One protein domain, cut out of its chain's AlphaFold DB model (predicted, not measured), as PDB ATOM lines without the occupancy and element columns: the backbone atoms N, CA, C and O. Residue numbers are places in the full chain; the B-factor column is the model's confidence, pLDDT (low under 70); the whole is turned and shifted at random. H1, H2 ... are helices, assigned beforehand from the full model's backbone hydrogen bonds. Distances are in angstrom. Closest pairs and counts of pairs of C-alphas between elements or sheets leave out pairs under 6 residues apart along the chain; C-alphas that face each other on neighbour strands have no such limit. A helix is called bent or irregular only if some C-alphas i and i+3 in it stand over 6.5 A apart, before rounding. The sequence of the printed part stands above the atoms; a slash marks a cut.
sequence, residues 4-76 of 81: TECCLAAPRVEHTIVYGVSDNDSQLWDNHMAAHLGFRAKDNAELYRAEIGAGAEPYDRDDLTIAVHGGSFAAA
ATOM      1  N   THR A   4     130.128 138.368 153.204       97.62
ATOM      2  CA  THR A   4     129.935 138.341 154.661       97.62
ATOM      3  C   THR A   4     131.139 137.762 155.403       97.62
ATOM      4  O   THR A   4     131.576 138.330 156.401       97.62
ATOM      5  N   GLU A   5     131.727 136.675 154.898       98.19
ATOM      6  CA  GLU A   5     132.942 136.079 155.461       98.19
ATOM      7  C   GLU A   5     134.132 137.040 155.344       98.19
ATOM      8  O   GLU A   5     134.897 137.185 156.295       98.19
ATOM      9  N   CYS A   6     134.272 137.732 154.206       97.94
ATOM     10  CA  CYS A   6     135.303 138.753 153.998       97.94
ATOM     11  C   CYS A   6     135.172 139.907 155.000       97.94
ATOM     12  O   CYS A   6     136.163 140.289 155.616       97.94
ATOM     13  N   CYS A   7     133.955 140.405 155.238       97.69
ATOM     14  CA  CYS A   7     133.704 141.462 156.219       97.69
ATOM     15  C   CYS A   7     134.067 141.041 157.651       97.69
ATOM     16  O   CYS A   7     134.595 141.849 158.409       97.69
ATOM     17  N   LEU A   8     133.799 139.785 158.023       97.81
ATOM     18  CA  LEU A   8     134.115 139.260 159.356       97.81
ATOM     19  C   LEU A   8     135.611 138.978 159.549       97.81
ATOM     20  O   LEU A   8     136.112 139.067 160.667       97.81
ATOM     21  N   ALA A   9     136.318 138.623 158.474       97.81
ATOM     22  CA  ALA A   9     137.740 138.293 158.511       97.81
ATOM     23  C   ALA A   9     138.665 139.503 158.288       97.81
ATOM     24  O   ALA A   9     139.862 139.414 158.573       97.81
ATOM     25  N   ALA A  10     138.148 140.615 157.756       97.44
ATOM     26  CA  ALA A  10     138.939 141.805 157.475       97.44
ATOM     27  C   ALA A  10     139.568 142.363 158.769       97.44
ATOM     28  O   ALA A  10     138.850 142.606 159.740       97.44
ATOM     29  N   PRO A  11     140.886 142.656 158.796       97.00
ATOM     30  CA  PRO A  11     141.528 143.256 159.969       97.00
ATOM     31  C   PRO A  11     140.892 144.585 160.406       97.00
ATOM     32  O   PRO A  11     140.936 144.942 161.582       97.00
ATOM     33  N   ARG A  12     140.318 145.323 159.446       96.56
ATOM     34  CA  ARG A  12     139.540 146.550 159.636       96.56
ATOM     35  C   ARG A  12     138.423 146.589 158.594       96.56
ATOM     36  O   ARG A  12     138.705 146.816 157.425       96.56
ATOM     37  N   VAL A  13     137.184 146.341 159.017       97.69
ATOM     38  CA  VAL A  13     135.992 146.430 158.148       97.69
ATOM     39  C   VAL A  13     135.479 147.869 158.004       97.69
ATOM     40  O   VAL A  13     135.055 148.268 156.922       97.69
ATOM     41  N   GLU A  14     135.561 148.648 159.091       96.12
ATOM     42  CA  GLU A  14     135.105 150.045 159.202       96.12
ATOM     43  C   GLU A  14     133.659 150.269 158.705       96.12
ATOM     44  O   GLU A  14     132.850 149.340 158.657       96.12
ATOM     45  N   HIS A  15     133.293 151.520 158.412       97.69
ATOM     46  CA  HIS A  15     132.020 151.856 157.775       97.69
ATOM     47  C   HIS A  15     132.213 151.904 156.254       97.69
ATOM     48  O   HIS A  15     132.342 152.973 155.651       97.69
ATOM     49  N   THR A  16     132.269 150.721 155.648       98.00
ATOM     50  CA  THR A  16     132.561 150.550 154.222       98.00
ATOM     51  C   THR A  16     131.287 150.315 153.423       98.00
ATOM     52  O   THR A  16     130.554 149.358 153.667       98.00
ATOM     53  N   ILE A  17     131.043 151.171 152.431       98.12
ATOM     54  CA  ILE A  17     129.994 150.951 151.431       98.12
ATOM     55  C   ILE A  17     130.531 149.971 150.389       98.12
ATOM     56  O   ILE A  17     131.619 150.162 149.850       98.12
ATOM     57  N   VAL A  18     129.756 148.927 150.107       97.81
ATOM     58  CA  VAL A  18     130.067 147.910 149.101       97.81
ATOM     59  C   VAL A  18     128.792 147.539 148.351       97.81
ATOM     60  O   VAL A  18     127.745 147.319 148.960       97.81
ATOM     61  N   TYR A  19     128.873 147.466 147.025       97.56
ATOM     62  CA  TYR A  19     127.781 146.998 146.178       97.56
ATOM     63  C   TYR A  19     127.794 145.470 146.125       97.56
ATOM     64  O   TYR A  19     128.774 144.864 145.687       97.56
ATOM     65  N   GLY A  20     126.705 144.843 146.576       96.12
ATOM     66  CA  GLY A  20     126.522 143.390 146.575       96.12
ATOM     67  C   GLY A  20     126.190 142.838 145.188       96.12
ATOM     68  O   GLY A  20     125.084 142.354 144.970       96.12
ATOM     69  N   VAL A  21     127.139 142.924 144.259       96.31
ATOM     70  CA  VAL A  21     127.024 142.409 142.889       96.31
ATOM     71  C   VAL A  21     128.049 141.296 142.649       96.31
ATOM     72  O   VAL A  21     129.132 141.284 143.235       96.31
ATOM     73  N   SER A  22     127.672 140.338 141.803       97.06
ATOM     74  CA  SER A  22     128.568 139.312 141.261       97.06
ATOM     75  C   SER A  22     129.534 139.888 140.207       97.06
ATOM     76  O   SER A  22     129.455 141.070 139.882       97.06
ATOM     77  N   ASP A  23     130.451 139.081 139.669       97.06
ATOM     78  CA  ASP A  23     131.444 139.519 138.672       97.06
ATOM     79  C   ASP A  23     130.815 139.551 137.270       97.06
ATOM     80  O   ASP A  23     131.155 138.773 136.383       97.06
ATOM     81  N   ASN A  24     129.787 140.388 137.118       97.69
ATOM     82  CA  ASN A  24     128.965 140.453 135.916       97.69
ATOM     83  C   ASN A  24     129.657 141.274 134.820       97.69
ATOM     84  O   ASN A  24     130.069 142.408 135.069       97.69
ATOM     85  N   ASP A  25     129.638 140.783 133.578       97.56
ATOM     86  CA  ASP A  25     130.162 141.506 132.403       97.56
ATOM     87  C   ASP A  25     129.540 142.903 132.249       97.56
ATOM     88  O   ASP A  25     130.192 143.864 131.845       97.56
ATOM     89  N   SER A  26     128.257 143.023 132.593       94.56
ATOM     90  CA  SER A  26     127.485 144.270 132.541       94.56
ATOM     91  C   SER A  26     127.360 144.952 133.907       94.56
ATOM     92  O   SER A  26     126.296 145.471 134.241       94.56
ATOM     93  N   GLN A  27     128.414 144.934 134.730       93.88
ATOM     94  CA  GLN A  27     128.411 145.675 135.994       93.88
ATOM     95  C   GLN A  27     128.329 147.192 135.767       93.88
ATOM     96  O   GLN A  27     128.937 147.740 134.848       93.88
ATOM     97  N   LEU A  28     127.615 147.875 136.661       93.62
ATOM     98  CA  LEU A  28     127.483 149.337 136.675       93.62
ATOM     99  C   LEU A  28     128.167 149.979 137.889       93.62
ATOM    100  O   LEU A  28     128.161 151.201 138.032       93.62
ATOM    101  N   TRP A  29     128.726 149.161 138.779       95.44
ATOM    102  CA  TRP A  29     129.237 149.588 140.075       95.44
ATOM    103  C   TRP A  29     130.722 149.295 140.197       95.44
ATOM    104  O   TRP A  29     131.208 148.291 139.688       95.44
ATOM    105  N   ASP A  30     131.419 150.155 140.931       95.94
ATOM    106  CA  ASP A  30     132.835 150.002 141.230       95.94
ATOM    107  C   ASP A  30     133.030 149.873 142.746       95.94
ATOM    108  O   ASP A  30     132.611 150.729 143.526       95.94
ATOM    109  N   ASN A  31     133.672 148.779 143.150       97.25
ATOM    110  CA  ASN A  31     133.975 148.448 144.538       97.25
ATOM    111  C   ASN A  31     135.453 148.692 144.905       97.25
ATOM    112  O   ASN A  31     135.899 148.195 145.940       97.25
ATOM    113  N   HIS A  32     136.241 149.442 144.120       96.94
ATOM    114  CA  HIS A  32     137.680 149.608 144.383       96.94
ATOM    115  C   HIS A  32     137.982 150.173 145.782       96.94
ATOM    116  O   HIS A  32     138.946 149.751 146.419       96.94
ATOM    117  N   MET A  33     137.137 151.065 146.312       97.62
ATOM    118  CA  MET A  33     137.295 151.609 147.670       97.62
ATOM    119  C   MET A  33     137.063 150.552 148.765       97.62
ATOM    120  O   MET A  33     137.634 150.641 149.853       97.62
ATOM    121  N   ALA A  34     136.285 149.509 148.468       97.81
ATOM    122  CA  ALA A  34     136.031 148.370 149.346       97.81
ATOM    123  C   ALA A  34     137.052 147.225 149.168       97.81
ATOM    124  O   ALA A  34     136.938 146.191 149.829       97.81
ATOM    125  N   ALA A  35     138.081 147.385 148.322       96.81
ATOM    126  CA  ALA A  35     139.061 146.329 148.033       96.81
ATOM    127  C   ALA A  35     139.818 145.826 149.278       96.81
ATOM    128  O   ALA A  35     140.278 144.684 149.306       96.81
ATOM    129  N   HIS A  36     139.907 146.647 150.329       97.56
ATOM    130  CA  HIS A  36     140.509 146.279 151.612       97.56
ATOM    131  C   HIS A  36     139.764 145.141 152.338       97.56
ATOM    132  O   HIS A  36     140.363 144.467 153.172       97.56
ATOM    133  N   LEU A  37     138.496 144.877 151.993       97.94
ATOM    134  CA  LEU A  37     137.739 143.725 152.494       97.94
ATOM    135  C   LEU A  37     138.229 142.395 151.898       97.94
ATOM    136  O   LEU A  37     137.911 141.330 152.420       97.94
ATOM    137  N   GLY A  38     138.976 142.426 150.787       96.81
ATOM    138  CA  GLY A  38     139.477 141.226 150.111       96.81
ATOM    139  C   GLY A  38     138.402 140.394 149.401       96.81
ATOM    140  O   GLY A  38     138.698 139.293 148.932       96.81
ATOM    141  N   PHE A  39     137.168 140.899 149.302       97.69
ATOM    142  CA  PHE A  39     136.096 140.232 148.573       97.69
ATOM    143  C   PHE A  39     136.374 140.235 147.066       97.69
ATOM    144  O   PHE A  39     136.706 141.263 146.478       97.69
ATOM    145  N   ARG A  40     136.221 139.065 146.443       96.88
ATOM    146  CA  ARG A  40     136.243 138.880 144.991       96.88
ATOM    147  C   ARG A  40     135.039 138.034 144.614       96.88
ATOM    148  O   ARG A  40     134.973 136.866 145.011       96.88
ATOM    149  N   ALA A  41     134.097 138.633 143.892       96.56
ATOM    150  CA  ALA A  41     132.973 137.908 143.321       96.56
ATOM    151  C   ALA A  41     133.471 136.833 142.337       96.56
ATOM    152  O   ALA A  41     134.591 136.910 141.834       96.56
ATOM    153  N   LYS A  42     132.675 135.780 142.148       96.62
ATOM    154  CA  LYS A  42     133.066 134.597 141.360       96.62
ATOM    155  C   LYS A  42     131.996 134.146 140.383       96.62
ATOM    156  O   LYS A  42     132.324 133.599 139.337       96.62
ATOM    157  N   ASP A  43     130.742 134.328 140.766       97.75
ATOM    158  CA  ASP A  43     129.613 134.037 139.901       97.75
ATOM    159  C   ASP A  43     129.467 135.164 138.872       97.75
ATOM    160  O   ASP A  43     129.925 136.284 139.106       97.75
ATOM    161  N   ASN A  44     128.840 134.863 137.737       98.06
ATOM    162  CA  ASN A  44     128.609 135.819 136.660       98.06
ATOM    163  C   ASN A  44     127.240 135.547 136.020       98.06
ATOM    164  O   ASN A  44     126.955 134.428 135.583       98.06
ATOM    165  N   ALA A  45     126.390 136.574 135.972       97.69
ATOM    166  CA  ALA A  45     125.057 136.505 135.378       97.69
ATOM    167  C   ALA A  45     125.078 136.285 133.854       97.69
ATOM    168  O   ALA A  45     124.082 135.828 133.293       97.69
ATOM    169  N   GLU A  46     126.204 136.556 133.187       97.50
ATOM    170  CA  GLU A  46     126.385 136.373 131.744       97.50
ATOM    171  C   GLU A  46     126.014 134.967 131.269       97.50
ATOM    172  O   GLU A  46     125.432 134.794 130.198       97.50
ATOM    173  N   LEU A  47     126.280 133.958 132.104       98.00
ATOM    174  CA  LEU A  47     125.992 132.554 131.815       98.00
ATOM    175  C   LEU A  47     124.509 132.296 131.505       98.00
ATOM    176  O   LEU A  47     124.191 131.339 130.804       98.00
ATOM    177  N   TYR A  48     123.615 133.160 131.989       96.56
ATOM    178  CA  TYR A  48     122.165 133.046 131.825       96.56
ATOM    179  C   TYR A  48     121.604 133.984 130.749       96.56
ATOM    180  O   TYR A  48     120.404 133.955 130.474       96.56
ATOM    181  N   ARG A  49     122.442 134.810 130.103       95.75
ATOM    182  CA  ARG A  49     121.983 135.808 129.123       95.75
ATOM    183  C   ARG A  49     121.211 135.178 127.969       95.75
ATOM    184  O   ARG A  49     120.188 135.721 127.563       95.75
ATOM    185  N   ALA A  50     121.687 134.050 127.443       96.25
ATOM    186  CA  ALA A  50     121.040 133.372 126.321       96.25
ATOM    187  C   ALA A  50     119.656 132.818 126.698       96.25
ATOM    188  O   ALA A  50     118.708 132.971 125.932       96.25
ATOM    189  N   GLU A  51     119.535 132.214 127.882       96.50
ATOM    190  CA  GLU A  51     118.275 131.657 128.384       96.50
ATOM    191  C   GLU A  51     117.239 132.759 128.627       96.50
ATOM    192  O   GLU A  51     116.122 132.683 128.118       96.50
ATOM    193  N   ILE A  52     117.630 133.823 129.335       94.06
ATOM    194  CA  ILE A  52     116.750 134.960 129.634       94.06
ATOM    195  C   ILE A  52     116.373 135.699 128.342       94.06
ATOM    196  O   ILE A  52     115.212 136.047 128.136       94.06
ATOM    197  N   GLY A  53     117.342 135.908 127.447       92.94
ATOM    198  CA  GLY A  53     117.138 136.608 126.181       92.94
ATOM    199  C   GLY A  53     116.212 135.875 125.210       92.94
ATOM    200  O   GLY A  53     115.514 136.528 124.442       92.94
ATOM    201  N   ALA A  54     116.152 134.539 125.255       94.44
ATOM    202  CA  ALA A  54     115.271 133.755 124.384       94.44
ATOM    203  C   ALA A  54     113.774 134.017 124.639       94.44
ATOM    204  O   ALA A  54     112.963 133.838 123.731       94.44
ATOM    205  N   GLY A  55     113.414 134.432 125.857       89.19
ATOM    206  CA  GLY A  55     112.049 134.796 126.243       89.19
ATOM    207  C   GLY A  55     111.808 136.302 126.369       89.19
ATOM    208  O   GLY A  55     110.718 136.694 126.777       89.19
ATOM    209  N   ALA A  56     112.804 137.142 126.075       88.69
ATOM    210  CA  ALA A  56     112.701 138.582 126.275       88.69
ATOM    211  C   ALA A  56     111.921 139.252 125.134       88.69
ATOM    212  O   ALA A  56     112.270 139.120 123.959       88.69
ATOM    213  N   GLU A  57     110.886 140.014 125.484       89.62
ATOM    214  CA  GLU A  57     110.201 140.891 124.537       89.62
ATOM    215  C   GLU A  57     111.021 142.169 124.279       89.62
ATOM    216  O   GLU A  57     111.817 142.584 125.131       89.62
ATOM    217  N   PRO A  58     110.856 142.816 123.110       90.50
ATOM    218  CA  PRO A  58     111.427 144.134 122.875       90.50
ATOM    219  C   PRO A  58     110.967 145.115 123.951       90.50
ATOM    220  O   PRO A  58     109.779 145.188 124.258       90.50
ATOM    221  N   TYR A  59     111.901 145.896 124.481       88.62
ATOM    222  CA  TYR A  59     111.602 146.902 125.487       88.62
ATOM    223  C   TYR A  59     111.758 148.321 124.947       88.62
ATOM    224  O   TYR A  59     112.583 148.586 124.065       88.62
ATOM    225  N   ASP A  60     110.974 149.238 125.508       93.56
ATOM    226  CA  ASP A  60     111.172 150.668 125.314       93.56
ATOM    227  C   ASP A  60     112.363 151.133 126.164       93.56
ATOM    228  O   ASP A  60     112.477 150.809 127.346       93.56
ATOM    229  N   ARG A  61     113.276 151.886 125.552       91.50
ATOM    230  CA  ARG A  61     114.470 152.399 126.235       91.50
ATOM    231  C   ARG A  61     114.147 153.543 127.187       91.50
ATOM    232  O   ARG A  61     114.970 153.819 128.053       91.50
ATOM    233  N   ASP A  62     112.993 154.183 127.013       95.06
ATOM    234  CA  ASP A  62     112.538 155.284 127.860       95.06
ATOM    235  C   ASP A  62     111.645 154.795 129.023       95.06
ATOM    236  O   ASP A  62     111.272 155.584 129.892       95.06
ATOM    237  N   ASP A  63     111.341 153.491 129.092       94.44
ATOM    238  CA  ASP A  63     110.634 152.887 130.224       94.44
ATOM    239  C   ASP A  63     111.496 152.964 131.497       94.44
ATOM    240  O   ASP A  63     112.577 152.378 131.576       94.44
ATOM    241  N   LEU A  64     111.003 153.661 132.527       94.62
ATOM    242  CA  LEU A  64     111.700 153.839 133.808       94.62
ATOM    243  C   LEU A  64     112.029 152.519 134.514       94.62
ATOM    244  O   LEU A  64     112.989 152.469 135.278       94.62
ATOM    245  N   THR A  65     111.285 151.442 134.256       94.38
ATOM    246  CA  THR A  65     111.592 150.123 134.821       94.38
ATOM    247  C   THR A  65     112.901 149.529 134.287       94.38
ATOM    248  O   THR A  65     113.420 148.579 134.871       94.38
ATOM    249  N   ILE A  66     113.452 150.096 133.207       93.00
ATOM    250  CA  ILE A  66     114.653 149.619 132.508       93.00
ATOM    251  C   ILE A  66     115.713 150.719 132.418       93.00
ATOM    252  O   ILE A  66     116.896 150.464 132.638       93.00
ATOM    253  N   ALA A  67     115.296 151.945 132.099       94.00
ATOM    254  CA  ALA A  67     116.171 153.080 131.829       94.00
ATOM    255  C   ALA A  67     116.969 153.537 133.058       94.00
ATOM    256  O   ALA A  67     118.019 154.168 132.919       94.00
ATOM    257  N   VAL A  68     116.479 153.235 134.265       94.25
ATOM    258  CA  VAL A  68     117.148 153.598 135.512       94.25
ATOM    259  C   VAL A  68     117.380 152.396 136.412       94.25
ATOM    260  O   VAL A  68     116.630 151.425 136.450       94.25
ATOM    261  N   HIS A  69     118.431 152.510 137.213       93.81
ATOM    262  CA  HIS A  69     118.921 151.437 138.064       93.81
ATOM    263  C   HIS A  69     117.897 150.947 139.115       93.81
ATOM    264  O   HIS A  69     117.940 149.793 139.527       93.81
ATOM    265  N   GLY A  70     116.945 151.792 139.529       94.62
ATOM    266  CA  GLY A  70     115.905 151.419 140.498       94.62
ATOM    267  C   GLY A  70     114.869 150.414 139.979       94.62
ATOM    268  O   GLY A  70     114.083 149.896 140.771       94.62
ATOM    269  N   GLY A  71     114.843 150.136 138.673       94.56
ATOM    270  CA  GLY A  71     113.877 149.223 138.073       94.56
ATOM    271  C   GLY A  71     112.431 149.632 138.364       94.56
ATOM    272  O   GLY A  71     112.101 150.817 138.412       94.56
ATOM    273  N   SER A  72     111.557 148.660 138.630       94.81
ATOM    274  CA  SER A  72     110.140 148.915 138.936       94.81
ATOM    275  C   SER A  72     109.904 149.845 140.129       94.81
ATOM    276  O   SER A  72     108.876 150.514 140.163       94.81
ATOM    277  N   PHE A  73     110.844 149.950 141.077       94.50
ATOM    278  CA  PHE A  73     110.726 150.915 142.178       94.50
ATOM    279  C   PHE A  73     110.769 152.363 141.685       94.50
ATOM    280  O   PHE A  73     110.127 153.219 142.282       94.50
ATOM    281  N   ALA A  74     111.491 152.650 140.600       94.31
ATOM    282  CA  ALA A  74     111.545 153.994 140.030       94.31
ATOM    283  C   ALA A  74     110.268 154.374 139.265       94.31
ATOM    284  O   ALA A  74     109.983 155.557 139.104       94.31
ATOM    285  N   ALA A  75     109.512 153.378 138.800       93.62
ATOM    286  CA  ALA A  75     108.221 153.571 138.144       93.62
ATOM    287  C   ALA A  75     107.037 153.543 139.127       93.62
ATOM    288  O   ALA A  75     105.906 153.818 138.731       93.62
ATOM    289  N   ALA A  76     107.269 153.187 140.394       92.81
ATOM    290  CA  ALA A  76     106.217 153.134 141.395       92.81
ATOM    291  C   ALA A  76     105.727 154.548 141.749       92.81
ATOM    292  O   ALA A  76     106.525 155.465 141.952       92.81
TER     293      ALA A  76
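AT A GLANCE: This is residues 4 to 76 of the 81 residues of an uncharacterized protein of Pelagivirga sediminicola (UniProt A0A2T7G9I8). A loose, elongated frame has H1 and H2 near one end of its long axis, and toward the other end H3 and the small pair H4 and H5, with H3 across from that pair and joined to it by residues 55 to 63. The unnamed residues 10 to 31 make a long loop from H1 toward the mean of the C-alphas and back to H2, and residues 48 to 58 stand free. The printed part has 73 residues with five named helices, H1 to H5 in order, and no named strand; the class is all helix, though only 30 residues are in named elements. The radius of gyration of the C-alphas is 16.2 A, and the C-alphas span 48 by 28 by 17 A.

IN THESE COORDINATES: H1 is residues 4 to 9, beginning at C-alpha 4 (129.935, 138.341, 154.661). H2 is residues 32 to 37, 10.0 A long. H3, residues 45 to 54, is the longest at 15.0 A. H2 and H3 are irregular: C-alphas 33 and 36, and likewise 47 and 50, are 7.4 A apart. H4 is residues 64 to 67. H5 is residues 72 to 75, ending at C-alpha 75 (108.221, 153.571, 138.144).

HOW THE PARTS SIT: H1 and H2 are close but not clearly touching; their closest C-alphas, of Cys 6 and Leu 37, are 5.7 A apart. They run the same way at a steep tilt of 63 degrees. H3 is apart from H2 and from H4. H4 and H5 touch, their closest C-alphas being those of Thr 65 and Ser 72, 4.5 A apart. Every O i to N i+4 pair is within hydrogen-bond range in H1, 3 of 6 in H3 and 0 of 2 in H2, where 2 of 3 O i to N i+3 pairs are; H4 and H5 are too short for an O i to N i+4 pair.

THE WHOLE: The two C-alphas farthest apart, of Pro 11 and Pro 58, are 47.8 A apart. The printed part has no cut. The link from H1 to H2 is long, and that from H4 to H5 is tight. Mean pLDDT of the printed part is 95.7, and no printed residue is under 70.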